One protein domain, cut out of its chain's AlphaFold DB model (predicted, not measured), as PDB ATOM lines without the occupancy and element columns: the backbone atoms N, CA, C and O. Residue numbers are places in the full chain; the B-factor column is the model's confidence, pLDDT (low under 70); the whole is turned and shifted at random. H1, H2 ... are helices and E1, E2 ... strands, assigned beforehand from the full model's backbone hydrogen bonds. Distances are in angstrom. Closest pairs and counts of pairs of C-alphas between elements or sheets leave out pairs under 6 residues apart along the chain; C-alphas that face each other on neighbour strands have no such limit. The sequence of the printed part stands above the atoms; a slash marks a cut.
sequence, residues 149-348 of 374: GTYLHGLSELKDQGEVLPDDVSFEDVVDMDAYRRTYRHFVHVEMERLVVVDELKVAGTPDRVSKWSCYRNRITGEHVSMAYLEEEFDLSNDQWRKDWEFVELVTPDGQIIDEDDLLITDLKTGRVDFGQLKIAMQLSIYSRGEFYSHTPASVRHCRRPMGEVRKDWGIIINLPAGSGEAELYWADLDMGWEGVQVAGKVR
ATOM      1  N   GLY A 149     452.374 434.203 463.560       87.00
ATOM      2  CA  GLY A 149     452.661 435.590 463.213       87.00
ATOM      3  C   GLY A 149     452.048 436.566 464.213       87.00
ATOM      4  O   GLY A 149     452.781 437.347 464.806       87.00
ATOM      5  N   THR A 150     450.742 436.466 464.471       88.00
ATOM      6  CA  THR A 150     450.031 437.292 465.466       88.00
ATOM      7  C   THR A 150     450.705 437.240 466.840       88.00
ATOM      8  O   THR A 150     450.882 438.271 467.482       88.00
ATOM      9  N   TYR A 151     451.121 436.051 467.278       92.31
ATOM     10  CA  TYR A 151     451.821 435.878 468.547       92.31
ATOM     11  C   TYR A 151     453.175 436.605 468.579       92.31
ATOM     12  O   TYR A 151     453.450 437.327 469.534       92.31
ATOM     13  N   LEU A 152     453.989 436.484 467.525       92.75
ATOM     14  CA  LEU A 152     455.280 437.179 467.428       92.75
ATOM     15  C   LEU A 152     455.134 438.705 467.352       92.75
ATOM     16  O   LEU A 152     455.933 439.407 467.967       92.75
ATOM     17  N   HIS A 153     454.106 439.225 466.670       92.00
ATOM     18  CA  HIS A 153     453.792 440.658 466.733       92.00
ATOM     19  C   HIS A 153     453.489 441.078 468.177       92.00
ATOM     20  O   HIS A 153     454.119 442.006 468.678       92.00
ATOM     21  N   GLY A 154     452.643 440.330 468.891       91.56
ATOM     22  CA  GLY A 154     452.350 440.607 470.299       91.56
ATOM     23  C   GLY A 154     453.594 440.603 471.199       91.56
ATOM     24  O   GLY A 154     453.745 441.486 472.037       91.56
ATOM     25  N   LEU A 155     454.523 439.659 471.008       94.12
ATOM     26  CA  LEU A 155     455.794 439.653 471.747       94.12
ATOM     27  C   LEU A 155     456.675 440.862 471.405       94.12
ATOM     28  O   LEU A 155     457.295 441.445 472.297       94.12
ATOM     29  N   SER A 156     456.717 441.250 470.130       93.38
ATOM     30  CA  SER A 156     457.494 442.407 469.684       93.38
ATOM     31  C   SER A 156     456.948 443.723 470.250       93.38
ATOM     32  O   SER A 156     457.732 444.560 470.680       93.38
ATOM     33  N   GLU A 157     455.622 443.870 470.363       91.31
ATOM     34  CA  GLU A 157     454.986 445.026 471.010       91.31
ATOM     35  C   GLU A 157     455.398 445.149 472.486       91.31
ATOM     36  O   GLU A 157     455.754 446.239 472.935       91.31
ATOM     37  N   LEU A 158     455.413 444.034 473.233       91.56
ATOM     38  CA  LEU A 158     455.883 444.025 474.627       91.56
ATOM     39  C   LEU A 158     457.341 444.487 474.717       91.56
ATOM     40  O   LEU A 158     457.687 445.298 475.574       91.56
ATOM     41  N   LYS A 159     458.202 444.009 473.809       90.44
ATOM     42  CA  LYS A 159     459.613 444.420 473.766       90.44
ATOM     43  C   LYS A 159     459.788 445.902 473.478       90.44
ATOM     44  O   LYS A 159     460.627 446.530 474.123       90.44
ATOM     45  N   ASP A 160     459.012 446.441 472.550       90.31
ATOM     46  CA  ASP A 160     459.078 447.850 472.167       90.31
ATOM     47  C   ASP A 160     458.577 448.776 473.279       90.31
ATOM     48  O   ASP A 160     459.070 449.890 473.431       90.31
ATOM     49  N   GLN A 161     457.646 448.295 474.105       87.75
ATOM     50  CA  GLN A 161     457.160 448.987 475.303       87.75
ATOM     51  C   GLN A 161     458.106 448.845 476.509       87.75
ATOM     52  O   GLN A 161     457.835 449.397 477.574       87.75
ATOM     53  N   GLY A 162     459.210 448.103 476.365       86.44
ATOM     54  CA  GLY A 162     460.129 447.802 477.464       86.44
ATOM     55  C   GLY A 162     459.560 446.822 478.496       86.44
ATOM     56  O   GLY A 162     460.139 446.665 479.570       86.44
ATOM     57  N   GLU A 163     458.449 446.150 478.187       89.62
ATOM     58  CA  GLU A 163     457.830 445.170 479.070       89.62
ATOM     59  C   GLU A 163     458.628 443.855 479.103       89.62
ATOM     60  O   GLU A 163     459.335 443.460 478.164       89.62
ATOM     61  N   VAL A 164     458.514 443.151 480.229       89.81
ATOM     62  CA  VAL A 164     459.118 441.830 480.408       89.81
ATOM     63  C   VAL A 164     458.287 440.806 479.636       89.81
ATOM     64  O   VAL A 164     457.059 440.805 479.709       89.81
ATOM     65  N   LEU A 165     458.959 439.924 478.891       91.81
ATOM     66  CA  LEU A 165     458.279 438.817 478.219       91.81
ATOM     67  C   LEU A 165     457.683 437.859 479.263       91.81
ATOM     68  O   LEU A 165     458.331 437.627 480.282       91.81
ATOM     69  N   PRO A 166     456.509 437.260 479.014       92.50
ATOM     70  CA  PRO A 166     455.953 436.275 479.937       92.50
ATOM     71  C   PRO A 166     456.844 435.046 480.126       92.50
ATOM     72  O   PRO A 166     457.551 434.623 479.213       92.50
ATOM     73  N   ASP A 167     456.751 434.439 481.307       90.75
ATOM     74  CA  ASP A 167     457.582 433.291 481.696       90.75
ATOM     75  C   ASP A 167     457.301 432.023 480.866       90.75
ATOM     76  O   ASP A 167     458.117 431.104 480.842       90.75
ATOM     77  N   ASP A 168     456.143 431.948 480.199       91.88
ATOM     78  CA  ASP A 168     455.726 430.816 479.365       91.88
ATOM     79  C   ASP A 168     456.133 430.944 477.886       91.88
ATOM     80  O   ASP A 168     455.813 430.066 477.080       91.88
ATOM     81  N   VAL A 169     456.855 432.009 477.525       93.50
ATOM     82  CA  VAL A 169     457.427 432.186 476.185       93.50
ATOM     83  C   VAL A 169     458.487 431.111 475.926       93.50
ATOM     84  O   VAL A 169     459.325 430.813 476.779       93.50
ATOM     85  N   SER A 170     458.458 430.503 474.737       94.75
ATOM     86  CA  SER A 170     459.409 429.443 474.395       94.75
ATOM     87  C   SER A 170     460.839 429.985 474.273       94.75
ATOM     88  O   SER A 170     461.053 431.155 473.967       94.75
ATOM     89  N   PHE A 171     461.848 429.130 474.466       94.06
ATOM     90  CA  PHE A 171     463.241 429.547 474.272       94.06
ATOM     91  C   PHE A 171     463.496 430.064 472.846       94.06
ATOM     92  O   PHE A 171     464.188 431.060 472.674       94.06
ATOM     93  N   GLU A 172     462.887 429.431 471.840       94.69
ATOM     94  CA  GLU A 172     462.977 429.843 470.431       94.69
ATOM     95  C   GLU A 172     462.433 431.267 470.232       94.69
ATOM     96  O   GLU A 172     463.070 432.096 469.590       94.69
ATOM     97  N   ASP A 173     461.307 431.586 470.873       95.81
ATOM     98  CA  ASP A 173     460.710 432.924 470.855       95.81
ATOM     99  C   ASP A 173     461.552 433.973 471.576       95.81
ATOM    100  O   ASP A 173     461.621 435.122 471.144       95.81
ATOM    101  N   VAL A 174     462.205 433.599 472.679       95.56
ATOM    102  CA  VAL A 174     463.136 434.497 473.371       95.56
ATOM    103  C   VAL A 174     464.312 434.844 472.460       95.56
ATOM    104  O   VAL A 174     464.700 436.011 472.399       95.56
ATOM    105  N   VAL A 175     464.851 433.859 471.735       96.38
ATOM    106  CA  VAL A 175     465.935 434.073 470.765       96.38
ATOM    107  C   VAL A 175     465.452 434.940 469.597       96.38
ATOM    108  O   VAL A 175     466.130 435.905 469.250       96.38
ATOM    109  N   ASP A 176     464.263 434.680 469.048       96.06
ATOM    110  CA  ASP A 176     463.654 435.522 468.009       96.06
ATOM    111  C   ASP A 176     463.485 436.979 468.481       96.06
ATOM    112  O   ASP A 176     463.806 437.917 467.753       96.06
ATOM    113  N   MET A 177     463.016 437.198 469.713       96.38
ATOM    114  CA  MET A 177     462.829 438.545 470.267       96.38
ATOM    115  C   MET A 177     464.148 439.268 470.566       96.38
ATOM    116  O   MET A 177     464.206 440.498 470.506       96.38
ATOM    117  N   ASP A 178     465.211 438.536 470.885       95.12
ATOM    118  CA  ASP A 178     466.563 439.084 471.018       95.12
ATOM    119  C   ASP A 178     467.158 439.449 469.645       95.12
ATOM    120  O   ASP A 178     467.706 440.544 469.487       95.12
ATOM    121  N   ALA A 179     466.960 438.608 468.626       95.94
ATOM    122  CA  ALA A 179     467.335 438.902 467.242       95.94
ATOM    123  C   ALA A 179     466.595 440.128 466.695       95.94
ATOM    124  O   ALA A 179     467.219 441.032 466.129       95.94
ATOM    125  N   TYR A 180     465.284 440.200 466.943       95.44
ATOM    126  CA  TYR A 180     464.458 441.378 466.704       95.44
ATOM    127  C   TYR A 180     465.111 442.601 467.364       95.44
ATOM    128  O   TYR A 180     465.574 443.488 466.646       95.44
ATOM    129  N   ARG A 181     465.294 442.606 468.697       92.50
ATOM    130  CA  ARG A 181     465.864 443.739 469.463       92.50
ATOM    131  C   ARG A 181     467.204 444.237 468.940       92.50
ATOM    132  O   ARG A 181     467.429 445.442 468.877       92.50
ATOM    133  N   ARG A 182     468.097 443.333 468.547       91.88
ATOM    134  CA  ARG A 182     469.405 443.703 467.984       91.88
ATOM    135  C   ARG A 182     469.278 444.388 466.630       91.88
ATOM    136  O   ARG A 182     470.024 445.328 466.362       91.88
ATOM    137  N   THR A 183     468.340 443.935 465.808       93.06
ATOM    138  CA  THR A 183     468.163 444.384 464.423       93.06
ATOM    139  C   THR A 183     467.586 445.793 464.343       93.06
ATOM    140  O   THR A 183     468.037 446.585 463.520       93.06
ATOM    141  N   TYR A 184     466.649 446.154 465.227       88.31
ATOM    142  CA  TYR A 184     466.064 447.501 465.245       88.31
ATOM    143  C   TYR A 184     466.633 448.420 466.334       88.31
ATOM    144  O   TYR A 184     466.093 449.497 466.547       88.31
ATOM    145  N   ARG A 185     467.740 448.069 467.005       90.50
ATOM    146  CA  ARG A 185     468.280 448.837 468.152       90.50
ATOM    147  C   ARG A 185     468.536 450.330 467.894       90.50
ATOM    148  O   ARG A 185     468.598 451.096 468.847       90.50
ATOM    149  N   HIS A 186     468.722 450.721 466.631       93.38
ATOM    150  CA  HIS A 186     468.925 452.104 466.185       93.38
ATOM    151  C   HIS A 186     467.640 452.764 465.665       93.38
ATOM    152  O   HIS A 186     467.691 453.803 465.018       93.38
ATOM    153  N   PHE A 187     466.482 452.162 465.910       93.31
ATOM    154  CA  PHE A 187     465.178 452.743 465.635       93.31
ATOM    155  C   PHE A 187     464.479 453.051 466.950       93.31
ATOM    156  O   PHE A 187     464.465 452.236 467.870       93.31
ATOM    157  N   VAL A 188     463.872 454.231 467.021       91.88
ATOM    158  CA  VAL A 188     463.014 454.630 468.136       91.88
ATOM    159  C   VAL A 188     461.578 454.612 467.644       91.88
ATOM    160  O   VAL A 188     461.229 455.366 466.735       91.88
ATOM    161  N   HIS A 189     460.747 453.747 468.222       92.06
ATOM    162  CA  HIS A 189     459.328 453.662 467.889       92.06
ATOM    163  C   HIS A 189     458.572 454.818 468.546       92.06
ATOM    164  O   HIS A 189     458.509 454.919 469.767       92.06
ATOM    165  N   VAL A 190     458.008 455.700 467.724       92.44
ATOM    166  CA  VAL A 190     457.297 456.904 468.181       92.44
ATOM    167  C   VAL A 190     455.813 456.620 468.383       92.44
ATOM    168  O   VAL A 190     455.191 457.145 469.300       92.44
ATOM    169  N   GLU A 191     455.245 455.785 467.515       92.69
ATOM    170  CA  GLU A 191     453.845 455.367 467.553       92.69
ATOM    171  C   GLU A 191     453.776 453.882 467.186       92.69
ATOM    172  O   GLU A 191     454.475 453.432 466.277       92.69
ATOM    173  N   MET A 192     452.927 453.123 467.877       91.44
ATOM    174  CA  MET A 192     452.739 451.687 467.662       91.44
ATOM    175  C   MET A 192     451.256 451.358 467.587       91.44
ATOM    176  O   MET A 192     450.458 451.904 468.351       91.44
ATOM    177  N   GLU A 193     450.888 450.479 466.659       91.38
ATOM    178  CA  GLU A 193     449.535 449.936 466.512       91.38
ATOM    179  C   GLU A 193     448.410 450.994 466.485       91.38
ATOM    180  O   GLU A 193     447.256 450.766 466.870       91.38
ATOM    181  N   ARG A 194     448.721 452.188 465.961       92.06
ATOM    182  CA  ARG A 194     447.790 453.317 465.893       92.06
ATOM    183  C   ARG A 194     447.088 453.377 464.541       92.06
ATOM    184  O   ARG A 194     447.731 453.485 463.503       92.06
ATOM    185  N   LEU A 195     445.753 453.343 464.532       94.69
ATOM    186  CA  LEU A 195     444.978 453.365 463.288       94.69
ATOM    187  C   LEU A 195     445.228 454.648 462.487       94.69
ATOM    188  O   LEU A 195     445.107 455.758 463.010       94.69
ATOM    189  N   VAL A 196     445.465 454.474 461.189       96.12
ATOM    190  CA  VAL A 196     445.552 455.556 460.211       96.12
ATOM    191  C   VAL A 196     444.441 455.459 459.169       96.12
ATOM    192  O   VAL A 196     443.946 454.373 458.837       96.12
ATOM    193  N   VAL A 197     444.043 456.611 458.633       97.38
ATOM    194  CA  VAL A 197     443.073 456.730 457.540       97.38
ATOM    195  C   VAL A 197     443.674 457.493 456.367       97.38
ATOM    196  O   VAL A 197     444.365 458.487 456.548       97.38
ATOM    197  N   VAL A 198     443.354 457.046 455.153       97.19
ATOM    198  CA  VAL A 198     443.568 457.792 453.907       97.19
ATOM    199  C   VAL A 198     442.193 458.053 453.303       97.19
ATOM    200  O   VAL A 198     441.607 457.190 452.637       97.19
ATOM    201  N   ASP A 199     441.635 459.229 453.590       95.75
ATOM    202  CA  ASP A 199     440.255 459.585 453.232       95.75
ATOM    203  C   ASP A 199     440.005 459.584 451.721       95.75
ATOM    204  O   ASP A 199     438.945 459.145 451.264       95.75
ATOM    205  N   GLU A 200     440.998 460.009 450.944       95.00
ATOM    206  CA  GLU A 200     440.955 460.053 449.480       95.00
ATOM    207  C   GLU A 200     440.701 458.662 448.887       95.00
ATOM    208  O   GLU A 200     439.852 458.484 448.007       95.00
ATOM    209  N   LEU A 201     441.368 457.647 449.444       96.38
ATOM    210  CA  LEU A 201     441.200 456.248 449.058       96.38
ATOM    211  C   LEU A 201     440.019 455.575 449.774       96.38
ATOM    212  O   LEU A 201     439.560 454.512 449.340       96.38
ATOM    213  N   LYS A 202     439.512 456.180 450.857       96.81
ATOM    214  CA  LYS A 202     438.583 455.575 451.831       96.81
ATOM    215  C   LYS A 202     439.139 454.260 452.366       96.81
ATOM    216  O   LYS A 202     438.455 453.226 452.369       96.81
ATOM    217  N   VAL A 203     440.405 454.307 452.760       97.62
ATOM    218  CA  VAL A 203     441.167 453.176 453.280       97.62
ATOM    219  C   VAL A 203     441.581 453.463 454.712       97.62
ATOM    220  O   VAL A 203     441.867 454.602 455.062       97.62
ATOM    221  N   ALA A 204     441.576 452.428 455.540       96.81
ATOM    222  CA  ALA A 204     442.045 452.496 456.910       96.81
ATOM    223  C   ALA A 204     442.806 451.220 457.265       96.81
ATOM    224  O   ALA A 204     442.491 450.128 456.773       96.81
ATOM    225  N   GLY A 205     443.797 451.350 458.127       94.50
ATOM    226  CA  GLY A 205     444.589 450.238 458.624       94.50
ATOM    227  C   GLY A 205     445.553 450.721 459.686       94.50
ATOM    228  O   GLY A 205     445.609 451.913 459.974       94.50
ATOM    229  N   THR A 206     446.276 449.788 460.271       94.12
ATOM    230  CA  THR A 206     447.168 450.070 461.382       94.12
ATOM    231  C   THR A 206     448.574 449.662 460.954       94.12
ATOM    232  O   THR A 206     448.750 448.490 460.609       94.12
ATOM    233  N   PRO A 207     449.530 450.601 460.829       94.44
ATOM    234  CA  PRO A 207     450.937 450.240 460.774       94.44
ATOM    235  C   PRO A 207     451.347 449.630 462.111       94.44
ATOM    236  O   PRO A 207     450.893 450.108 463.151       94.44
ATOM    237  N   ASP A 208     452.244 448.646 462.074       94.06
ATOM    238  CA  ASP A 208     452.840 448.120 463.301       94.06
ATOM    239  C   ASP A 208     453.503 449.259 464.078       94.06
ATOM    240  O   ASP A 208     453.221 449.468 465.255       94.06
ATOM    241  N   ARG A 209     454.357 450.034 463.388       94.94
ATOM    242  CA  ARG A 209     455.169 451.104 463.971       94.94
ATOM    243  C   ARG A 209     455.360 452.285 463.021       94.94
ATOM    244  O   ARG A 209     455.457 452.139 461.798       94.94
ATOM    245  N   VAL A 210     455.517 453.452 463.630       96.31
ATOM    246  CA  VAL A 210     456.163 454.633 463.054       96.31
ATOM    247  C   VAL A 210     457.431 454.874 463.859       96.31
ATOM    248  O   VAL A 210     457.361 454.936 465.087       96.31
ATOM    249  N   SER A 211     458.571 454.999 463.190       95.69
ATOM    250  CA  SER A 211     459.882 455.014 463.844       95.69
ATOM    251  C   SER A 211     460.762 456.155 463.358       95.69
ATOM    252  O   SER A 211     460.656 456.567 462.208       95.69
ATOM    253  N   LYS A 212     461.672 456.613 464.215       95.19
ATOM    254  CA  LYS A 212     462.802 457.474 463.850       95.19
ATOM    255  C   LYS A 212     464.076 456.656 463.746       95.19
ATOM    256  O   LYS A 212     464.262 455.708 464.513       95.19
ATOM    257  N   TRP A 213     464.962 457.049 462.838       95.25
ATOM    258  CA  TRP A 213     466.342 456.586 462.870       95.25
ATOM    259  C   TRP A 213     467.099 457.297 463.997       95.25
ATOM    260  O   TRP A 213     466.998 458.506 464.177       95.25
ATOM    261  N   SER A 214     467.836 456.525 464.784       94.56
ATOM    262  CA  SER A 214     468.529 456.981 465.979       94.56
ATOM    263  C   SER A 214     469.827 456.202 466.134       94.56
ATOM    264  O   SER A 214     469.903 455.173 466.811       94.56
ATOM    265  N   CYS A 215     470.862 456.691 465.460       95.12
ATOM    266  CA  CYS A 215     472.190 456.114 465.536       95.12
ATOM    267  C   CYS A 215     473.218 457.196 465.812       95.12
ATOM    268  O   CYS A 215     473.305 458.194 465.099       95.12
ATOM    269  N   TYR A 216     474.008 456.959 466.847       95.00
ATOM    270  CA  TYR A 216     475.037 457.860 467.318       95.00
ATOM    271  C   TYR A 216     476.352 457.119 467.410       95.00
ATOM    272  O   TYR A 216     476.424 456.066 468.038       95.00
ATOM    273  N   ARG A 217     477.395 457.679 466.805       96.25
ATOM    274  CA  ARG A 217     478.746 457.138 466.861       96.25
ATOM    275  C   ARG A 217     479.586 457.917 467.857       96.25
ATOM    276  O   ARG A 217     479.665 459.143 467.787       96.25
ATOM    277  N   ASN A 218     480.261 457.204 468.748       96.00
ATOM    278  CA  ASN A 218     481.272 457.794 469.604       96.00
ATOM    279  C   ASN A 218     482.494 458.172 468.758       96.00
ATOM    280  O   ASN A 218     483.072 457.329 468.068       96.00
ATOM    281  N   ARG A 219     482.923 459.429 468.831       95.56
ATOM    282  CA  ARG A 219     484.036 459.968 468.039       95.56
ATOM    283  C   ARG A 219     485.391 459.360 468.403       95.56
ATOM    284  O   ARG A 219     486.306 459.405 467.585       95.56
ATOM    285  N   ILE A 220     485.532 458.822 469.616       93.12
ATOM    286  CA  ILE A 220     486.784 458.259 470.136       93.12
ATOM    287  C   ILE A 220     486.799 456.740 469.957       93.12
ATOM    288  O   ILE A 220     487.750 456.197 469.400       93.12
ATOM    289  N   THR A 221     485.762 456.046 470.434       95.25
ATOM    290  CA  THR A 221     485.720 454.573 470.435       95.25
ATOM    291  C   THR A 221     485.186 453.990 469.128       95.25
ATOM    292  O   THR A 221     485.447 452.827 468.830       95.25
ATOM    293  N   GLY A 222     484.441 454.774 468.340       94.50
ATOM    294  CA  GLY A 222     483.736 454.302 467.145       94.50
ATOM    295  C   GLY A 222     482.491 453.457 467.443       94.50
ATOM    296  O   GLY A 222     481.877 452.928 466.516       94.50
ATOM    297  N   GLU A 223     482.114 453.310 468.714       94.19
ATOM    298  CA  GLU A 223     480.919 452.581 469.137       94.19
ATOM    299  C   GLU A 223     479.644 453.254 468.621       94.19
ATOM    300  O   GLU A 223     479.575 454.479 468.577       94.19
ATOM    301  N   HIS A 224     478.644 452.455 468.234       94.62
ATOM    302  CA  HIS A 224     477.351 452.950 467.764       94.62
ATOM    303  C   HIS A 224     476.252 452.612 468.767       94.62
ATOM    304  O   HIS A 224     476.076 451.446 469.124       94.62
ATOM    305  N   VAL A 225     475.473 453.616 469.155       92.88
ATOM    306  CA  VAL A 225     474.382 453.507 470.131       92.88
ATOM    307  C   VAL A 225     473.122 454.201 469.610       92.88
ATOM    308  O   VAL A 225     473.151 454.840 468.558       92.88
ATOM    309  N   SER A 226     472.001 454.045 470.306       90.38
ATOM    310  CA  SER A 226     470.769 454.797 470.040       90.38
ATOM    311  C   SER A 226     470.578 455.928 471.042       90.38
ATOM    312  O   SER A 226     471.260 455.976 472.066       90.38
ATOM    313  N   MET A 227     469.631 456.830 470.771       88.94
ATOM    314  CA  MET A 227     469.298 457.906 471.709       88.94
ATOM    315  C   MET A 227     468.853 457.361 473.070       88.94
ATOM    316  O   MET A 227     469.266 457.897 474.087       88.94
ATOM    317  N   ALA A 228     468.103 456.254 473.100       84.88
ATOM    318  CA  ALA A 228     467.658 455.633 474.351       84.88
ATOM    319  C   ALA A 228     468.832 455.252 475.272       84.88
ATOM    320  O   ALA A 228     468.763 455.455 476.477       84.88
ATOM    321  N   TYR A 229     469.943 454.762 474.709       86.56
ATOM    322  CA  TYR A 229     471.155 454.498 475.491       86.56
ATOM    323  C   TYR A 229     471.779 455.793 476.028       86.56
ATOM    324  O   TYR A 229     472.199 455.860 477.179       86.56
ATOM    325  N   LEU A 230     471.832 456.843 475.203       88.62
ATOM    326  CA  LEU A 230     472.388 458.129 475.627       88.62
ATOM    327  C   LEU A 230     471.550 458.786 476.734       88.62
ATOM    328  O   LEU A 230     472.124 459.392 477.631       88.62
ATOM    329  N   GLU A 231     470.224 458.643 476.692       88.25
ATOM    330  CA  GLU A 231     469.294 459.133 477.720       88.25
ATOM    331  C   GLU A 231     469.494 458.455 479.084       88.25
ATOM    332  O   GLU A 231     469.272 459.084 480.118       88.25
ATOM    333  N   GLU A 232     469.914 457.187 479.099       86.94
ATOM    334  CA  GLU A 232     470.200 456.444 480.332       86.94
ATOM    335  C   GLU A 232     471.549 456.840 480.954       86.94
ATOM    336  O   GLU A 232     471.675 456.904 482.178       86.94
ATOM    337  N   GLU A 233     472.552 457.126 480.122       86.69
ATOM    338  CA  GLU A 233     473.936 457.347 480.561       86.69
ATOM    339  C   GLU A 233     474.296 458.829 480.772       86.69
ATOM    340  O   GLU A 233     475.211 459.150 481.536       86.69
ATOM    341  N   PHE A 234     473.602 459.753 480.101       86.81
ATOM    342  CA  PHE A 234     473.971 461.168 480.066       86.81
ATOM    343  C   PHE A 234     472.798 462.100 480.393       86.81
ATOM    344  O   PHE A 234     471.650 461.872 480.025       86.81
ATOM    345  N   ASP A 235     473.106 463.236 481.029       86.06
ATOM    346  CA  ASP A 235     472.163 464.351 481.146       86.06
ATOM    347  C   ASP A 235     472.089 465.113 479.814       86.06
ATOM    348  O   ASP A 235     472.942 465.953 479.510       86.06
ATOM    349  N   LEU A 236     471.053 464.814 479.026       85.56
ATOM    350  CA  LEU A 236     470.829 465.423 477.712       85.56
ATOM    351  C   LEU A 236     470.239 466.841 477.774       85.56
ATOM    352  O   LEU A 236     470.023 467.452 476.729       85.56
ATOM    353  N   SER A 237     469.990 467.403 478.967       85.06
ATOM    354  CA  SER A 237     469.510 468.790 479.104       85.06
ATOM    355  C   SER A 237     470.542 469.837 478.661       85.06
ATOM    356  O   SER A 237     470.213 471.013 478.491       85.06
ATOM    357  N   ASN A 238     471.788 469.410 478.455       84.19
ATOM    358  CA  ASN A 238     472.871 470.204 477.905       84.19
ATOM    359  C   ASN A 238     473.504 469.488 476.696       84.19
ATOM    360  O   ASN A 238     473.483 468.266 476.596       84.19
ATOM    361  N   ASP A 239     474.125 470.240 475.788       86.00
ATOM    362  CA  ASP A 239     474.740 469.687 474.569       86.00
ATOM    363  C   ASP A 239     476.150 469.094 474.797       86.00
ATOM    364  O   ASP A 239     476.896 468.867 473.842       86.00
ATOM    365  N   GLN A 240     476.582 468.862 476.044       86.12
ATOM    366  CA  GLN A 240     477.954 468.414 476.315       86.12
ATOM    367  C   GLN A 240     478.238 467.038 475.702       86.12
ATOM    368  O   GLN A 240     479.334 466.826 475.187       86.12
ATOM    369  N   TRP A 241     477.260 466.131 475.708       87.44
ATOM    370  CA  TRP A 241     477.385 464.785 475.140       87.44
ATOM    371  C   TRP A 241     477.655 464.806 473.623       87.44
ATOM    372  O   TRP A 241     478.402 463.968 473.119       87.44
ATOM    373  N   ARG A 242     477.165 465.820 472.891       89.56
ATOM    374  CA  ARG A 242     477.427 465.999 471.446       89.56
ATOM    375  C   ARG A 242     478.893 466.298 471.117       89.56
ATOM    376  O   ARG A 242     479.285 466.281 469.950       89.56
ATOM    377  N   LYS A 243     479.727 466.574 472.127       90.62
ATOM    378  CA  LYS A 243     481.182 466.669 471.941       90.62
ATOM    379  C   LYS A 243     481.800 465.319 471.613       90.62
ATOM    380  O   LYS A 243     482.688 465.274 470.770       90.62
ATOM    381  N   ASP A 244     481.306 464.256 472.240       92.62
ATOM    382  CA  ASP A 244     481.866 462.908 472.123       92.62
ATOM    383  C   ASP A 244     481.060 462.024 471.169       92.62
ATOM    384  O   ASP A 244     481.586 461.037 470.660       92.62
ATOM    385  N   TRP A 245     479.817 462.401 470.872       94.62
ATOM    386  CA  TRP A 245     478.906 461.640 470.026       94.62
ATOM    387  C   TRP A 245     478.476 462.436 468.799       94.62
ATOM    388  O   TRP A 245     478.269 463.647 468.856       94.62
ATOM    389  N   GLU A 246     478.328 461.748 467.674       94.25
ATOM    390  CA  GLU A 246     477.819 462.330 466.437       94.25
ATOM    391  C   GLU A 246     476.695 461.489 465.859       94.25
ATOM    392  O   GLU A 246     476.749 460.261 465.913       94.25
ATOM    393  N   PHE A 247     475.681 462.150 465.307       93.62
ATOM    394  CA  PHE A 247     474.617 461.467 464.591       93.62
ATOM    395  C   PHE A 247     475.182 460.818 463.326       93.62
ATOM    396  O   PHE A 247     475.952 461.435 462.588       93.62
ATOM    397  N   VAL A 248     474.813 459.563 463.095       94.88
ATOM    398  CA  VAL A 248     475.165 458.825 461.885       94.88
ATOM    399  C   VAL A 248     473.970 458.866 460.958       94.88
ATOM    400  O   VAL A 248     472.932 458.292 461.271       94.88
ATOM    401  N   GLU A 249     474.124 459.517 459.815       93.94
ATOM    402  CA  GLU A 249     473.085 459.594 458.792       93.94
ATOM    403  C   GLU A 249     472.739 458.198 458.255       93.94
ATOM    404  O   GLU A 249     473.620 457.397 457.928       93.94
ATOM    405  N   LEU A 250     471.441 457.913 458.141       95.12
ATOM    406  CA  LEU A 250     470.959 456.769 457.376       95.12
ATOM    407  C   LEU A 250     470.732 457.226 455.936       95.12
ATOM    408  O   LEU A 250     469.981 458.166 455.691       95.12
ATOM    409  N   VAL A 251     471.383 456.557 454.989       96.12
ATOM    410  CA  VAL A 251     471.292 456.889 453.563       96.12
ATOM    411  C   VAL A 251     470.381 455.879 452.874       96.12
ATOM    412  O   VAL A 251     470.575 454.667 453.001       96.12
ATOM    413  N   THR A 252     469.377 456.374 452.159       97.19
ATOM    414  CA  THR A 252     468.452 455.554 451.377       97.19
ATOM    415  C   THR A 252     469.147 454.949 450.150       97.19
ATOM    416  O   THR A 252     470.194 455.441 449.718       97.19
ATOM    417  N   PRO A 253     468.583 453.897 449.527       97.69
ATOM    418  CA  PRO A 253     469.173 453.272 448.339       97.69
ATOM    419  C   PRO A 253     469.419 454.217 447.152       97.69
ATOM    420  O   PRO A 253     470.320 453.971 446.355       97.69
ATOM    421  N   ASP A 254     468.639 455.292 447.029       96.56
ATOM    422  CA  ASP A 254     468.787 456.333 446.006       96.56
ATOM    423  C   ASP A 254     469.664 457.522 446.450       96.56
ATOM    424  O   ASP A 254     469.832 458.481 445.699       96.56
ATOM    425  N   GLY A 255     470.278 457.445 447.636       96.38
ATOM    426  CA  GLY A 255     471.265 458.411 448.122       96.38
ATOM    427  C   GLY A 255     470.693 459.600 448.893       96.38
ATOM    428  O   GLY A 255     471.432 460.548 449.155       96.38
ATOM    429  N   GLN A 256     469.409 459.582 449.257       95.00
ATOM    430  CA  GLN A 256     468.822 460.602 450.125       95.00
ATOM    431  C   GLN A 256     469.190 460.334 451.585       95.00
ATOM    432  O   GLN A 256     469.326 459.190 452.011       95.00
ATOM    433  N   ILE A 257     469.335 461.398 452.366       94.81
ATOM    434  CA  ILE A 257     469.608 461.300 453.800       94.81
ATOM    435  C   ILE A 257     468.274 461.214 454.548       94.81
ATOM    436  O   ILE A 257     467.287 461.833 454.147       94.81
ATOM    437  N   ILE A 258     468.235 460.389 455.589       92.69
ATOM    438  CA  ILE A 258     467.174 460.344 456.594       92.69
ATOM    439  C   ILE A 258     467.656 461.193 457.765       92.69
ATOM    440  O   ILE A 258     468.615 460.819 458.451       92.69
ATOM    441  N   ASP A 259     467.002 462.330 457.968       87.56
ATOM    442  CA  ASP A 259     467.317 463.233 459.071       87.56
ATOM    443  C   ASP A 259     466.800 462.672 460.409       87.56
ATOM    444  O   ASP A 259     465.935 461.798 460.455       87.56
ATOM    445  N   GLU A 260     467.311 463.188 461.530       85.81
ATOM    446  CA  GLU A 260     466.921 462.745 462.883       85.81
ATOM    447  C   GLU A 260     465.409 462.895 463.164       85.81
ATOM    448  O   GLU A 260     464.822 462.152 463.958       85.81
ATOM    449  N   ASP A 261     464.759 463.856 462.506       88.81
ATOM    450  CA  ASP A 261     463.334 464.130 462.675       88.81
ATOM    451  C   ASP A 261     462.422 463.407 461.680       88.81
ATOM    452  O   ASP A 261     461.205 463.381 461.898       88.81
ATOM    453  N   ASP A 262     462.990 462.771 460.653       93.38
ATOM    454  CA  ASP A 262     462.223 462.015 459.671       93.38
ATOM    455  C   ASP A 262     461.547 460.805 460.319       93.38
ATOM    456  O   ASP A 262     462.139 460.044 461.093       93.38
ATOM    457  N   LEU A 263     460.284 460.589 459.953       96.62
ATOM    458  CA  LEU A 263     459.526 459.422 460.385       96.62
ATOM    459  C   LEU A 263     459.484 458.370 459.280       96.62
ATOM    460  O   LEU A 263     459.197 458.662 458.122       96.62
ATOM    461  N   LEU A 264     459.689 457.113 459.650       97.69
ATOM    462  CA  LEU A 264     459.617 455.955 458.769       97.69
ATOM    463  C   LEU A 264     458.461 455.056 459.186       97.69
ATOM    464  O   LEU A 264     458.255 454.797 460.373       97.69
ATOM    465  N   ILE A 265     457.728 454.520 458.210       98.12
ATOM    466  CA  ILE A 265     456.861 453.372 458.483       98.12
ATOM    467  C   ILE A 265     457.745 452.135 458.578       98.12
ATOM    468  O   ILE A 265     458.516 451.845 457.657       98.12
ATOM    469  N   THR A 266     457.605 451.404 459.681       97.12
ATOM    470  CA  THR A 266     458.368 450.183 459.931       97.12
ATOM    471  C   THR A 266     457.426 449.037 460.272       97.12
ATOM    472  O   THR A 266     456.518 449.213 461.084       97.12
ATOM    473  N   ASP A 267     457.616 447.876 459.657       95.62
ATOM    474  CA  ASP A 267     456.691 446.741 459.763       95.62
ATOM    475  C   ASP A 267     457.474 445.436 459.978       95.62
ATOM    476  O   ASP A 267     458.520 445.215 459.360       95.62
ATOM    477  N   LEU A 268     456.992 444.603 460.902       94.94
ATOM    478  CA  LEU A 268     457.570 443.305 461.219       94.94
ATOM    479  C   LEU A 268     456.951 442.238 460.315       94.94
ATOM    480  O   LEU A 268     455.739 442.049 460.262       94.94
ATOM    481  N   LYS A 269     457.795 441.459 459.642       92.88
ATOM    482  CA  LYS A 269     457.370 440.303 458.852       92.88
ATOM    483  C   LYS A 269     457.959 439.033 459.433       92.88
ATOM    484  O   LYS A 269     459.166 438.858 459.469       92.88
ATOM    485  N   THR A 270     457.078 438.129 459.854       88.69
ATOM    486  CA  THR A 270     457.464 436.883 460.541       88.69
ATOM    487  C   THR A 270     457.570 435.661 459.622       88.69
ATOM    488  O   THR A 270     457.871 434.543 460.044       88.69
ATOM    489  N   GLY A 271     457.276 435.858 458.336       81.12
ATOM    490  CA  GLY A 271     457.349 434.849 457.285       81.12
ATOM    491  C   GLY A 271     458.261 435.297 456.148       81.12
ATOM    492  O   GLY A 271     458.852 436.365 456.197       81.12
ATOM    493  N   ARG A 272     458.353 434.488 455.085       74.94
ATOM    494  CA  ARG A 272     459.215 434.809 453.935       74.94
ATOM    495  C   ARG A 272     458.815 436.126 453.269       74.94
ATOM    496  O   ARG A 272     457.658 436.277 452.878       74.94
ATOM    497  N   VAL A 273     459.796 436.998 453.049       77.56
ATOM    498  CA  VAL A 273     459.646 438.272 452.324       77.56
ATOM    499  C   VAL A 273     459.796 438.134 450.807       77.56
ATOM    500  O   VAL A 273     459.360 439.013 450.072       77.56
ATOM    501  N   ASP A 274     460.321 437.007 450.315       74.44
ATOM    502  CA  ASP A 274     460.531 436.744 448.876       74.44
ATOM    503  C   ASP A 274     459.226 436.711 448.062       74.44
ATOM    504  O   ASP A 274     459.234 436.741 446.832       74.44
ATOM    505  N   PHE A 275     458.084 436.619 448.744       70.38
ATOM    506  CA  PHE A 275     456.761 436.571 448.140       70.38
ATOM    507  C   PHE A 275     455.952 437.795 448.565       70.38
ATOM    508  O   PHE A 275     455.832 438.096 449.748       70.38
ATOM    509  N   GLY A 276     455.334 438.477 447.597       82.06
ATOM    510  CA  GLY A 276     454.427 439.591 447.884       82.06
ATOM    511  C   GLY A 276     455.116 440.913 448.239       82.06
ATOM    512  O   GLY A 276     454.469 441.778 448.822       82.06
ATOM    513  N   GLN A 277     456.377 441.111 447.848       92.81
ATOM    514  CA  GLN A 277     457.156 442.340 448.088       92.81
ATOM    515  C   GLN A 277     456.391 443.613 447.696       92.81
ATOM    516  O   GLN A 277     456.257 444.530 448.502       92.81
ATOM    517  N   LEU A 278     455.782 443.631 446.502       95.00
ATOM    518  CA  LEU A 278     454.965 444.764 446.057       95.00
ATOM    519  C   LEU A 278     453.776 445.021 446.995       95.00
ATOM    520  O   LEU A 278     453.463 446.166 447.290       95.00
ATOM    521  N   LYS A 279     453.119 443.973 447.502       94.81
ATOM    522  CA  LYS A 279     451.997 444.114 448.443       94.81
ATOM    523  C   LYS A 279     452.459 444.730 449.766       94.81
ATOM    524  O   LYS A 279     451.743 445.556 450.326       94.81
ATOM    525  N   ILE A 280     453.644 444.350 450.239       95.44
ATOM    526  CA  ILE A 280     454.265 444.927 451.433       95.44
ATOM    527  C   ILE A 280     454.562 446.415 451.193       95.44
ATOM    528  O   ILE A 280     454.071 447.262 451.934       95.44
ATOM    529  N   ALA A 281     455.242 446.755 450.096       97.81
ATOM    530  CA  ALA A 281     455.509 448.141 449.709       97.81
ATOM    531  C   ALA A 281     454.220 448.978 449.568       97.81
ATOM    532  O   ALA A 281     454.116 450.077 450.108       97.81
ATOM    533  N   MET A 282     453.184 448.433 448.920       98.44
ATOM    534  CA  MET A 282     451.864 449.066 448.812       98.44
ATOM    535  C   MET A 282     451.244 449.337 450.192       98.44
ATOM    536  O   MET A 282     450.677 450.407 450.403       98.44
ATOM    537  N   GLN A 283     451.343 448.394 451.133       97.75
ATOM    538  CA  GLN A 283     450.840 448.560 452.498       97.75
ATOM    539  C   GLN A 283     451.526 449.740 453.205       97.75
ATOM    540  O   GLN A 283     450.831 450.652 453.659       97.75
ATOM    541  N   LEU A 284     452.862 449.769 453.229       98.38
ATOM    542  CA  LEU A 284     453.629 450.850 453.861       98.38
ATOM    543  C   LEU A 284     453.413 452.199 453.148       98.38
ATOM    544  O   LEU A 284     453.321 453.240 453.800       98.38
ATOM    545  N   SER A 285     453.243 452.197 451.821       98.44
ATOM    546  CA  SER A 285     452.975 453.421 451.050       98.44
ATOM    547  C   SER A 285     451.627 454.063 451.403       98.44
ATOM    548  O   SER A 285     451.502 455.287 451.385       98.44
ATOM    549  N   ILE A 286     450.617 453.254 451.763       98.44
ATOM    550  CA  ILE A 286     449.333 453.761 452.260       98.44
ATOM    551  C   ILE A 286     449.513 454.347 453.658       98.44
ATOM    552  O   ILE A 286     449.004 455.432 453.925       98.44
ATOM    553  N   TYR A 287     450.229 453.648 454.540       98.06
ATOM    554  CA  TYR A 287     450.444 454.109 455.910       98.06
ATOM    555  C   TYR A 287     451.223 455.428 455.970       98.06
ATOM    556  O   TYR A 287     450.799 456.330 456.684       98.06
ATOM    557  N   SER A 288     452.269 455.597 455.154       98.06
ATOM    558  CA  SER A 288     453.060 456.845 455.075       98.06
ATOM    559  C   SER A 288     452.274 458.063 454.578       98.06
ATOM    560  O   SER A 288     452.718 459.200 454.717       98.06
ATOM    561  N   ARG A 289     451.098 457.848 453.980       97.31
ATOM    562  CA  ARG A 289     450.206 458.900 453.466       97.31
ATOM    563  C   ARG A 289     448.936 459.048 454.314       97.31
ATOM    564  O   ARG A 289     448.001 459.730 453.896       97.31
ATOM    565  N   GLY A 290     448.880 458.378 455.464       96.50
ATOM    566  CA  GLY A 290     447.746 458.398 456.376       96.50
ATOM    567  C   GLY A 290     447.763 459.553 457.370       96.50
ATOM    568  O   GLY A 290     448.775 460.206 457.607       96.50
ATOM    569  N   GLU A 291     446.612 459.768 457.993       96.56
ATOM    570  CA  GLU A 291     446.475 460.545 459.223       96.56
ATOM    571  C   GLU A 291     446.075 459.608 460.358       96.56
ATOM    572  O   GLU A 291     445.247 458.714 460.152       96.56
ATOM    573  N   PHE A 292     446.593 459.833 461.566       95.44
ATOM    574  CA  PHE A 292     446.104 459.120 462.740       95.44
ATOM    575  C   PHE A 292     444.619 459.384 462.930       95.44
ATOM    576  O   PHE A 292     444.161 460.523 462.822       95.44
ATOM    577  N   TYR A 293     443.880 458.333 463.266       95.19
ATOM    578  CA  TYR A 293     442.451 458.408 463.505       95.19
ATOM    579  C   TYR A 293     442.102 458.070 464.952       95.19
ATOM    580  O   TYR A 293     442.674 457.166 465.551       95.19
ATOM    581  N   SER A 294     441.121 458.783 465.504       92.50
ATOM    582  CA  SER A 294     440.455 458.412 466.751       92.50
ATOM    583  C   SER A 294     438.949 458.617 466.627       92.50
ATOM    584  O   SER A 294     438.475 459.641 466.126       92.50
ATOM    585  N   HIS A 295     438.174 457.635 467.088       90.75
ATOM    586  CA  HIS A 295     436.713 457.684 467.001       90.75
ATOM    587  C   HIS A 295     436.056 458.494 468.130       90.75
ATOM    588  O   HIS A 295     434.911 458.932 467.984       90.75
ATOM    589  N   THR A 296     436.773 458.693 469.238       89.25
ATOM    590  CA  THR A 296     436.249 459.205 470.512       89.25
ATOM    591  C   THR A 296     435.963 460.713 470.568       89.25
ATOM    592  O   THR A 296     435.032 461.085 471.289       89.25
ATOM    593  N   PRO A 297     436.655 461.613 469.831       90.12
ATOM    594  CA  PRO A 297     436.387 463.046 469.937       90.12
ATOM    595  C   PRO A 297     434.947 463.411 469.560       90.12
ATOM    596  O   PRO A 297     434.411 462.921 468.568       90.12
ATOM    597  N   ALA A 298     434.318 464.332 470.297       86.88
ATOM    598  CA  ALA A 298     432.932 464.736 470.028       86.88
ATOM    599  C   ALA A 298     432.758 465.340 468.621       86.88
ATOM    600  O   ALA A 298     431.805 465.020 467.912       86.88
ATOM    601  N   SER A 299     433.712 466.167 468.186       88.69
ATOM    602  CA  SER A 299     433.729 466.759 466.847       88.69
ATOM    603  C   SER A 299     434.525 465.899 465.872       88.69
ATOM    604  O   SER A 299     435.704 465.628 466.098       88.69
ATOM    605  N   VAL A 300     433.922 465.577 464.725       90.56
ATOM    606  CA  VAL A 300     434.582 464.844 463.632       90.56
ATOM    607  C   VAL A 300     435.837 465.538 463.086       90.56
ATOM    608  O   VAL A 300     436.702 464.876 462.515       90.56
ATOM    609  N   ARG A 301     435.970 466.857 463.283       86.62
ATOM    610  CA  ARG A 301     437.167 467.621 462.886       86.62
ATOM    611  C   ARG A 301     438.400 467.268 463.719       86.62
ATOM    612  O   ARG A 301     439.504 467.467 463.243       86.62
ATOM    613  N   HIS A 302     438.208 466.738 464.926       90.62
ATOM    614  CA  HIS A 302     439.293 466.315 465.816       90.62
ATOM    615  C   HIS A 302     439.554 464.805 465.744       90.62
ATOM    616  O   HIS A 302     440.405 464.298 466.462       90.62
ATOM    617  N   CYS A 303     438.832 464.069 464.889       93.94
ATOM    618  CA  CYS A 303     439.050 462.634 464.707       93.94
ATOM    619  C   CYS A 303     440.323 462.304 463.918       93.94
ATOM    620  O   CYS A 303     440.639 461.127 463.802       93.94
ATOM    621  N   ARG A 304     440.999 463.298 463.328       95.19
ATOM    622  CA  ARG A 304     442.217 463.130 462.526       95.19
ATOM    623  C   ARG A 304     443.339 463.979 463.095       95.19
ATOM    624  O   ARG A 304     443.089 465.112 463.506       95.19
ATOM    625  N   ARG A 305     444.551 463.434 463.094       94.62
ATOM    626  CA  ARG A 305     445.779 464.146 463.448       94.62
ATOM    627  C   ARG A 305     446.879 463.773 462.446       94.62
ATOM    628  O   ARG A 305     447.038 462.581 462.177       94.62
ATOM    629  N   PRO A 306     447.657 464.741 461.934       93.25
ATOM    630  CA  PRO A 306     448.838 464.439 461.135       93.25
ATOM    631  C   PRO A 306     449.804 463.520 461.889       93.25
ATOM    632  O   PRO A 306     449.966 463.648 463.106       93.25
ATOM    633  N   MET A 307     450.455 462.611 461.164       91.94
ATOM    634  CA  MET A 307     451.468 461.723 461.746       91.94
ATOM    635  C   MET A 307     452.806 462.433 461.999       91.94
ATOM    636  O   MET A 307     453.593 461.955 462.807       91.94
ATOM    637  N   GLY A 308     453.034 463.578 461.352       87.56
ATOM    638  CA  GLY A 308     454.337 464.238 461.240       87.56
ATOM    639  C   GLY A 308     454.877 464.119 459.813       87.56
ATOM    640  O   GLY A 308     454.143 463.713 458.906       87.56
ATOM    641  N   GLU A 309     456.149 464.457 459.617       89.88
ATOM    642  CA  GLU A 309     456.832 464.329 458.324       89.88
ATOM    643  C   GLU A 309     457.287 462.878 458.115       89.88
ATOM    644  O   GLU A 309     458.429 462.496 458.360       89.88
ATOM    645  N   VAL A 310     456.335 462.031 457.719       96.50
ATOM    646  CA  VAL A 310     456.606 460.634 457.369       96.50
ATOM    647  C   VAL A 310     457.148 460.547 455.947       96.50
ATOM    648  O   VAL A 310     456.535 461.067 455.009       96.50
ATOM    649  N   ARG A 311     458.268 459.843 455.788       97.38
ATOM    650  CA  ARG A 311     458.899 459.516 454.509       97.38
ATOM    651  C   ARG A 311     457.953 458.713 453.627       97.38
ATOM    652  O   ARG A 311     457.261 457.796 454.074       97.38
ATOM    653  N   LYS A 312     457.890 459.107 452.356       97.50
ATOM    654  CA  LYS A 312     456.920 458.605 451.361       97.50
ATOM    655  C   LYS A 312     457.563 457.828 450.221       97.50
ATOM    656  O   LYS A 312     456.812 457.287 449.407       97.50
ATOM    657  N   ASP A 313     458.886 457.806 450.215       97.38
ATOM    658  CA  ASP A 313     459.812 457.207 449.260       97.38
ATOM    659  C   ASP A 313     460.360 455.870 449.781       97.38
ATOM    660  O   ASP A 313     460.343 454.880 449.055       97.38
ATOM    661  N   TRP A 314     460.722 455.793 451.068       98.25
ATOM    662  CA  TRP A 314     461.257 454.574 451.680       98.25
ATOM    663  C   TRP A 314     460.626 454.233 453.032       98.25
ATOM    664  O   TRP A 314     460.310 455.101 453.842       98.25
ATOM    665  N   GLY A 315     460.453 452.934 453.278       97.94
ATOM    666  CA  GLY A 315     460.097 452.363 454.578       97.94
ATOM    667  C   GLY A 315     461.016 451.198 454.941       97.94
ATOM    668  O   GLY A 315     461.831 450.770 454.121       97.94
ATOM    669  N   ILE A 316     460.874 450.668 456.156       97.81
ATOM    670  CA  ILE A 316     461.713 449.569 456.654       97.81
ATOM    671  C   ILE A 316     460.856 448.340 456.941       97.81
ATOM    672  O   ILE A 316     459.833 448.417 457.619       97.81
ATOM    673  N   ILE A 317     461.308 447.188 456.467       97.31
ATOM    674  CA  ILE A 317     460.788 445.889 456.879       97.31
ATOM    675  C   ILE A 317     461.805 445.223 457.784       97.31
ATOM    676  O   ILE A 317     462.968 445.084 457.415       97.31
ATOM    677  N   ILE A 318     461.338 444.783 458.945       96.12
ATOM    678  CA  ILE A 318     462.089 443.922 459.847       96.12
ATOM    679  C   ILE A 318     461.633 442.500 459.541       96.12
ATOM    680  O   ILE A 318     460.522 442.108 459.885       96.12
ATOM    681  N   ASN A 319     462.449 441.738 458.825       95.62
ATOM    682  CA  ASN A 319     462.160 440.344 458.516       95.62
ATOM    683  C   ASN A 319     462.709 439.460 459.640       95.62
ATOM    684  O   ASN A 319     463.919 439.413 459.828       95.62
ATOM    685  N   LEU A 320     461.834 438.758 460.354       94.94
ATOM    686  CA  LEU A 320     462.152 437.828 461.441       94.94
ATOM    687  C   LEU A 320     461.441 436.493 461.175       94.94
ATOM    688  O   LEU A 320     460.347 436.265 461.695       94.94
ATOM    689  N   PRO A 321     461.991 435.601 460.337       92.75
ATOM    690  CA  PRO A 321     461.379 434.301 460.100       92.75
ATOM    691  C   PRO A 321     461.185 433.546 461.422       92.75
ATOM    692  O   PRO A 321     462.139 433.352 462.172       92.75
ATOM    693  N   ALA A 322     459.954 433.122 461.713       90.94
ATOM    694  CA  ALA A 322     459.627 432.489 462.991       90.94
ATOM    695  C   ALA A 322     460.519 431.268 463.293       90.94
ATOM    696  O   ALA A 322     460.588 430.340 462.481       90.94
ATOM    697  N   GLY A 323     461.131 431.255 464.478       91.62
ATOM    698  CA  GLY A 323     462.030 430.213 464.975       91.62
ATOM    699  C   GLY A 323     463.442 430.250 464.387       91.62
ATOM    700  O   GLY A 323     464.186 429.284 464.545       91.62
ATOM    701  N   SER A 324     463.817 431.308 463.664       92.88
ATOM    702  CA  SER A 324     465.151 431.405 463.052       92.88
ATOM    703  C   SER A 324     466.219 431.923 464.008       92.88
ATOM    704  O   SER A 324     467.388 431.583 463.842       92.88
ATOM    705  N   GLY A 325     465.842 432.744 464.992       94.06
ATOM    706  CA  GLY A 325     466.788 433.483 465.819       94.06
ATOM    707  C   GLY A 325     467.612 434.522 465.055       94.06
ATOM    708  O   GLY A 325     468.624 434.996 465.570       94.06
ATOM    709  N   GLU A 326     467.196 434.881 463.839       94.19
ATOM    710  CA  GLU A 326     467.877 435.835 462.971       94.19
ATOM    711  C   GLU A 326     466.867 436.830 462.393       94.19
ATOM    712  O   GLU A 326     465.759 436.467 461.997       94.19
ATOM    713  N   ALA A 327     467.253 438.104 462.341       95.25
ATOM    714  CA  ALA A 327     466.450 439.144 461.722       95.25
ATOM    715  C   ALA A 327     467.295 440.030 460.812       95.25
ATOM    716  O   ALA A 327     468.478 440.270 461.053       95.25
ATOM    717  N   GLU A 328     466.656 440.519 459.756       95.31
ATOM    718  CA  GLU A 328     467.277 441.350 458.730       95.31
ATOM    719  C   GLU A 328     466.385 442.542 458.384       95.31
ATOM    720  O   GLU A 328     465.154 442.458 458.426       95.31
ATOM    721  N   LEU A 329     467.015 443.652 457.999       95.81
ATOM    722  CA  LEU A 329     466.321 444.847 457.532       95.81
ATOM    723  C   LEU A 329     466.250 444.879 456.007       95.81
ATOM    724  O   LEU A 329     467.246 444.644 455.325       95.81
ATOM    725  N   TYR A 330     465.090 445.262 455.485       96.69
ATOM    726  CA  TYR A 330     464.882 445.526 454.065       96.69
ATOM    727  C   TYR A 330     464.335 446.935 453.865       96.69
ATOM    728  O   TYR A 330     463.428 447.372 454.575       96.69
ATOM    729  N   TRP A 331     464.841 447.615 452.839       97.69
ATOM    730  CA  TRP A 331     464.226 448.827 452.313       97.69
ATOM    731  C   TRP A 331     462.979 448.474 451.497       97.69
ATOM    732  O   TRP A 331     463.030 447.626 450.604       97.69
ATOM    733  N   ALA A 332     461.861 449.134 451.787       97.88
ATOM    734  CA  ALA A 332     460.635 449.045 451.002       97.88
ATOM    735  C   ALA A 332     460.462 450.312 450.158       97.88
ATOM    736  O   ALA A 332     460.311 451.396 450.714       97.88
ATOM    737  N   ASP A 333     460.454 450.152 448.834       98.31
ATOM    738  CA  ASP A 333     460.229 451.233 447.865       98.31
ATOM    739  C   ASP A 333     458.754 451.667 447.894       98.31
ATOM    740  O   ASP A 333     457.854 450.975 447.401       98.31
ATOM    741  N   LEU A 334     458.485 452.802 448.535       98.56
ATOM    742  CA  LEU A 334     457.130 453.300 448.750       98.56
ATOM    743  C   LEU A 334     456.577 454.043 447.537       98.56
ATOM    744  O   LEU A 334     455.353 454.158 447.434       98.56
ATOM    745  N   ASP A 335     457.425 454.498 446.618       98.19
ATOM    746  CA  ASP A 335     456.980 455.084 445.356       98.19
ATOM    747  C   ASP A 335     456.440 453.990 444.432       98.19
ATOM    748  O   ASP A 335     455.293 454.082 443.980       98.19
ATOM    749  N   MET A 336     457.171 452.880 444.276       97.94
ATOM    750  CA  MET A 336     456.667 451.682 443.597       97.94
ATOM    751  C   MET A 336     455.416 451.129 444.295       97.94
ATOM    752  O   MET A 336     454.431 450.750 443.647       97.94
ATOM    753  N   GLY A 337     455.417 451.119 445.633       98.31
ATOM    754  CA  GLY A 337     454.240 450.787 446.427       98.31
ATOM    755  C   GLY A 337     453.037 451.669 446.076       98.31
ATOM    756  O   GLY A 337     451.941 451.159 445.830       98.31
ATOM    757  N   TRP A 338     453.234 452.984 445.986       98.56
ATOM    758  CA  TRP A 338     452.173 453.942 445.695       98.56
ATOM    759  C   TRP A 338     451.631 453.812 444.269       98.56
ATOM    760  O   TRP A 338     450.411 453.855 444.072       98.56
ATOM    761  N   GLU A 339     452.494 453.570 443.281       98.44
ATOM    762  CA  GLU A 339     452.068 453.228 441.919       98.44
ATOM    763  C   GLU A 339     451.138 452.008 441.925       98.44
ATOM    764  O   GLU A 339     450.034 452.044 441.360       98.44
ATOM    765  N   GLY A 340     451.525 450.953 442.650       98.25
ATOM    766  CA  GLY A 340     450.691 449.776 442.866       98.25
ATOM    767  C   GLY A 340     449.331 450.138 443.470       98.25
ATOM    768  O   GLY A 340     448.288 449.708 442.969       98.25
ATOM    769  N   VAL A 341     449.299 450.968 444.516       98.50
ATOM    770  CA  VAL A 341     448.056 451.419 445.174       98.50
ATOM    771  C   VAL A 341     447.128 452.138 444.193       98.50
ATOM    772  O   VAL A 341     445.921 451.870 444.173       98.50
ATOM    773  N   GLN A 342     447.663 452.999 443.327       98.06
ATOM    774  CA  GLN A 342     446.873 453.681 442.302       98.06
ATOM    775  C   GLN A 342     446.287 452.699 441.278       98.06
ATOM    776  O   GLN A 342     445.111 452.812 440.906       98.06
ATOM    777  N   VAL A 343     447.067 451.705 440.841       98.31
ATOM    778  CA  VAL A 343     446.584 450.636 439.953       98.31
ATOM    779  C   VAL A 343     445.490 449.817 440.641       98.31
ATOM    780  O   VAL A 343     444.438 449.573 440.041       98.31
ATOM    781  N   ALA A 344     445.660 449.469 441.920       98.00
ATOM    782  CA  ALA A 344     444.638 448.790 442.713       98.00
ATOM    783  C   ALA A 344     443.333 449.601 442.762       98.00
ATOM    784  O   ALA A 344     442.249 449.049 442.551       98.00
ATOM    785  N   GLY A 345     443.419 450.923 442.944       97.56
ATOM    786  CA  GLY A 345     442.274 451.830 442.869       97.56
ATOM    787  C   GLY A 345     441.529 451.754 441.534       97.56
ATOM    788  O   GLY A 345     440.304 451.583 441.519       97.56
ATOM    789  N   LYS A 346     442.259 451.786 440.410       97.44
ATOM    790  CA  LYS A 346     441.689 451.647 439.055       97.44
ATOM    791  C   LYS A 346     441.001 450.292 438.859       97.44
ATOM    792  O   LYS A 346     439.879 450.241 438.353       97.44
ATOM    793  N   VAL A 347     441.621 449.196 439.305       96.56
ATOM    794  CA  VAL A 347     441.037 447.843 439.228       96.56
ATOM    795  C   VAL A 347     439.742 447.754 440.035       96.56
ATOM    796  O   VAL A 347     438.755 447.183 439.566       96.56
ATOM    797  N   ARG A 348     439.703 448.340 441.237       95.06
ATOM    798  CA  ARG A 348     438.496 448.368 442.081       95.06
ATOM    799  C   ARG A 348     437.356 449.133 441.418       95.06
ATOM    800  O   ARG A 348     436.225 448.644 441.421       95.06
TER     801      ARG A 348
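What this domain is: This is residues 149 to 348 of the 374 residues of an uncharacterized protein of Kribbella italica (UniProt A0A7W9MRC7). A strongly twisted five-strand sheet, E1 E4 E7 E10 E11, forms the core of three layers, with H1 and H2 over one face and H5 over the other; H6 crosses H5 and runs outward. A small four-strand sheet, E3 E2 E8 E9, lies at one end of the long axis, where residues 296 to 301 stick out, and at the other end E4 runs on into an arm with the pair E5 and E6, H3 and H4. The printed part has 200 residues with six named helices and eleven named strands, in the order H1 H2 E1 E2 E3 E4 E5 H3 H4 E6 E7 H5 E8 E9 E10 E11 H6. The class is mixed, helices and strands; the five-strand sheet is mixed, the others antiparallel. The whole is compact, with a radius of gyration of the C-alphas of 18.2 A and spans of 56 by 41 by 41 A.

Where its parts are: H1, residues 149 to 160, begins at C-alpha 149 (452.661, 435.590, 463.213) and is 16.5 A long; H2, 171 to 183, is 18.5 A long. E1 is 187 to 192, E2 196 to 198, E3 203 to 205, E4 209 to 213, E5 216 to 218, H3 227 to 233, H4 239 to 243 and E6 245 to 247. E7, 263 to 269, is 19.3 A long. H5 is 277 to 287, E8 291 to 293, E9 304 to 306, E10 314 to 319 and E11 328 to 333. H6, 334 to 348, is 20.4 A long and ends at C-alpha 348 (438.496, 448.368, 442.081).

How they stand to each other: H1 and H2 touch at Ser 156 and Met 177, their closest C-alphas, 6.6 A apart. H1 is on the five-strand sheet at a height of 9.1 A; H2 is on it too. Within hydrogen-bond range are N 188 and O 212 of antiparallel E1 and E4, 2.9 A, N 211 and O 264 of antiparallel E4 and E7, 2.8 A, N 269 and O 318 of parallel E7 and E10, 2.8 A, and N 317 and O 330 of the hairpin E10 and E11, 2.8 A. In the hairpin E2 and E3, N 196 and O 205 are 2.8 A apart; between antiparallel E2 and E8, N 197 and O 291, 2.9 A; in the hairpin E8 and E9, N 292 and O 305, 2.9 A. N 217 and O 246 of antiparallel E5 and E6 are 2.8 A apart. H3 only grazes the five-strand sheet, with residues 227 to 228; H4 is only just apart from H3, at 8.3 A. H5 is on the five-strand sheet at a height of 8.2 A, and on the four-strand sheet. H5 and H6 touch, about perpendicular at 90 degrees, with C-alphas 282 and 337 closest at 3.8 A. Every O i to N i+4 pair is within range in H1, H2, H3, H5 and H6; H4 has 0 of 1, but 2 of 2 O i to N i+3 pairs.

The domain as a whole: The C-alphas farthest apart, those of Ile 220 and Arg 348, are 56.7 A apart. The printed part has no cut, and E6 to E7 is the long link. The mean pLDDT of the printed part is 93.2, and no printed residue is under 70.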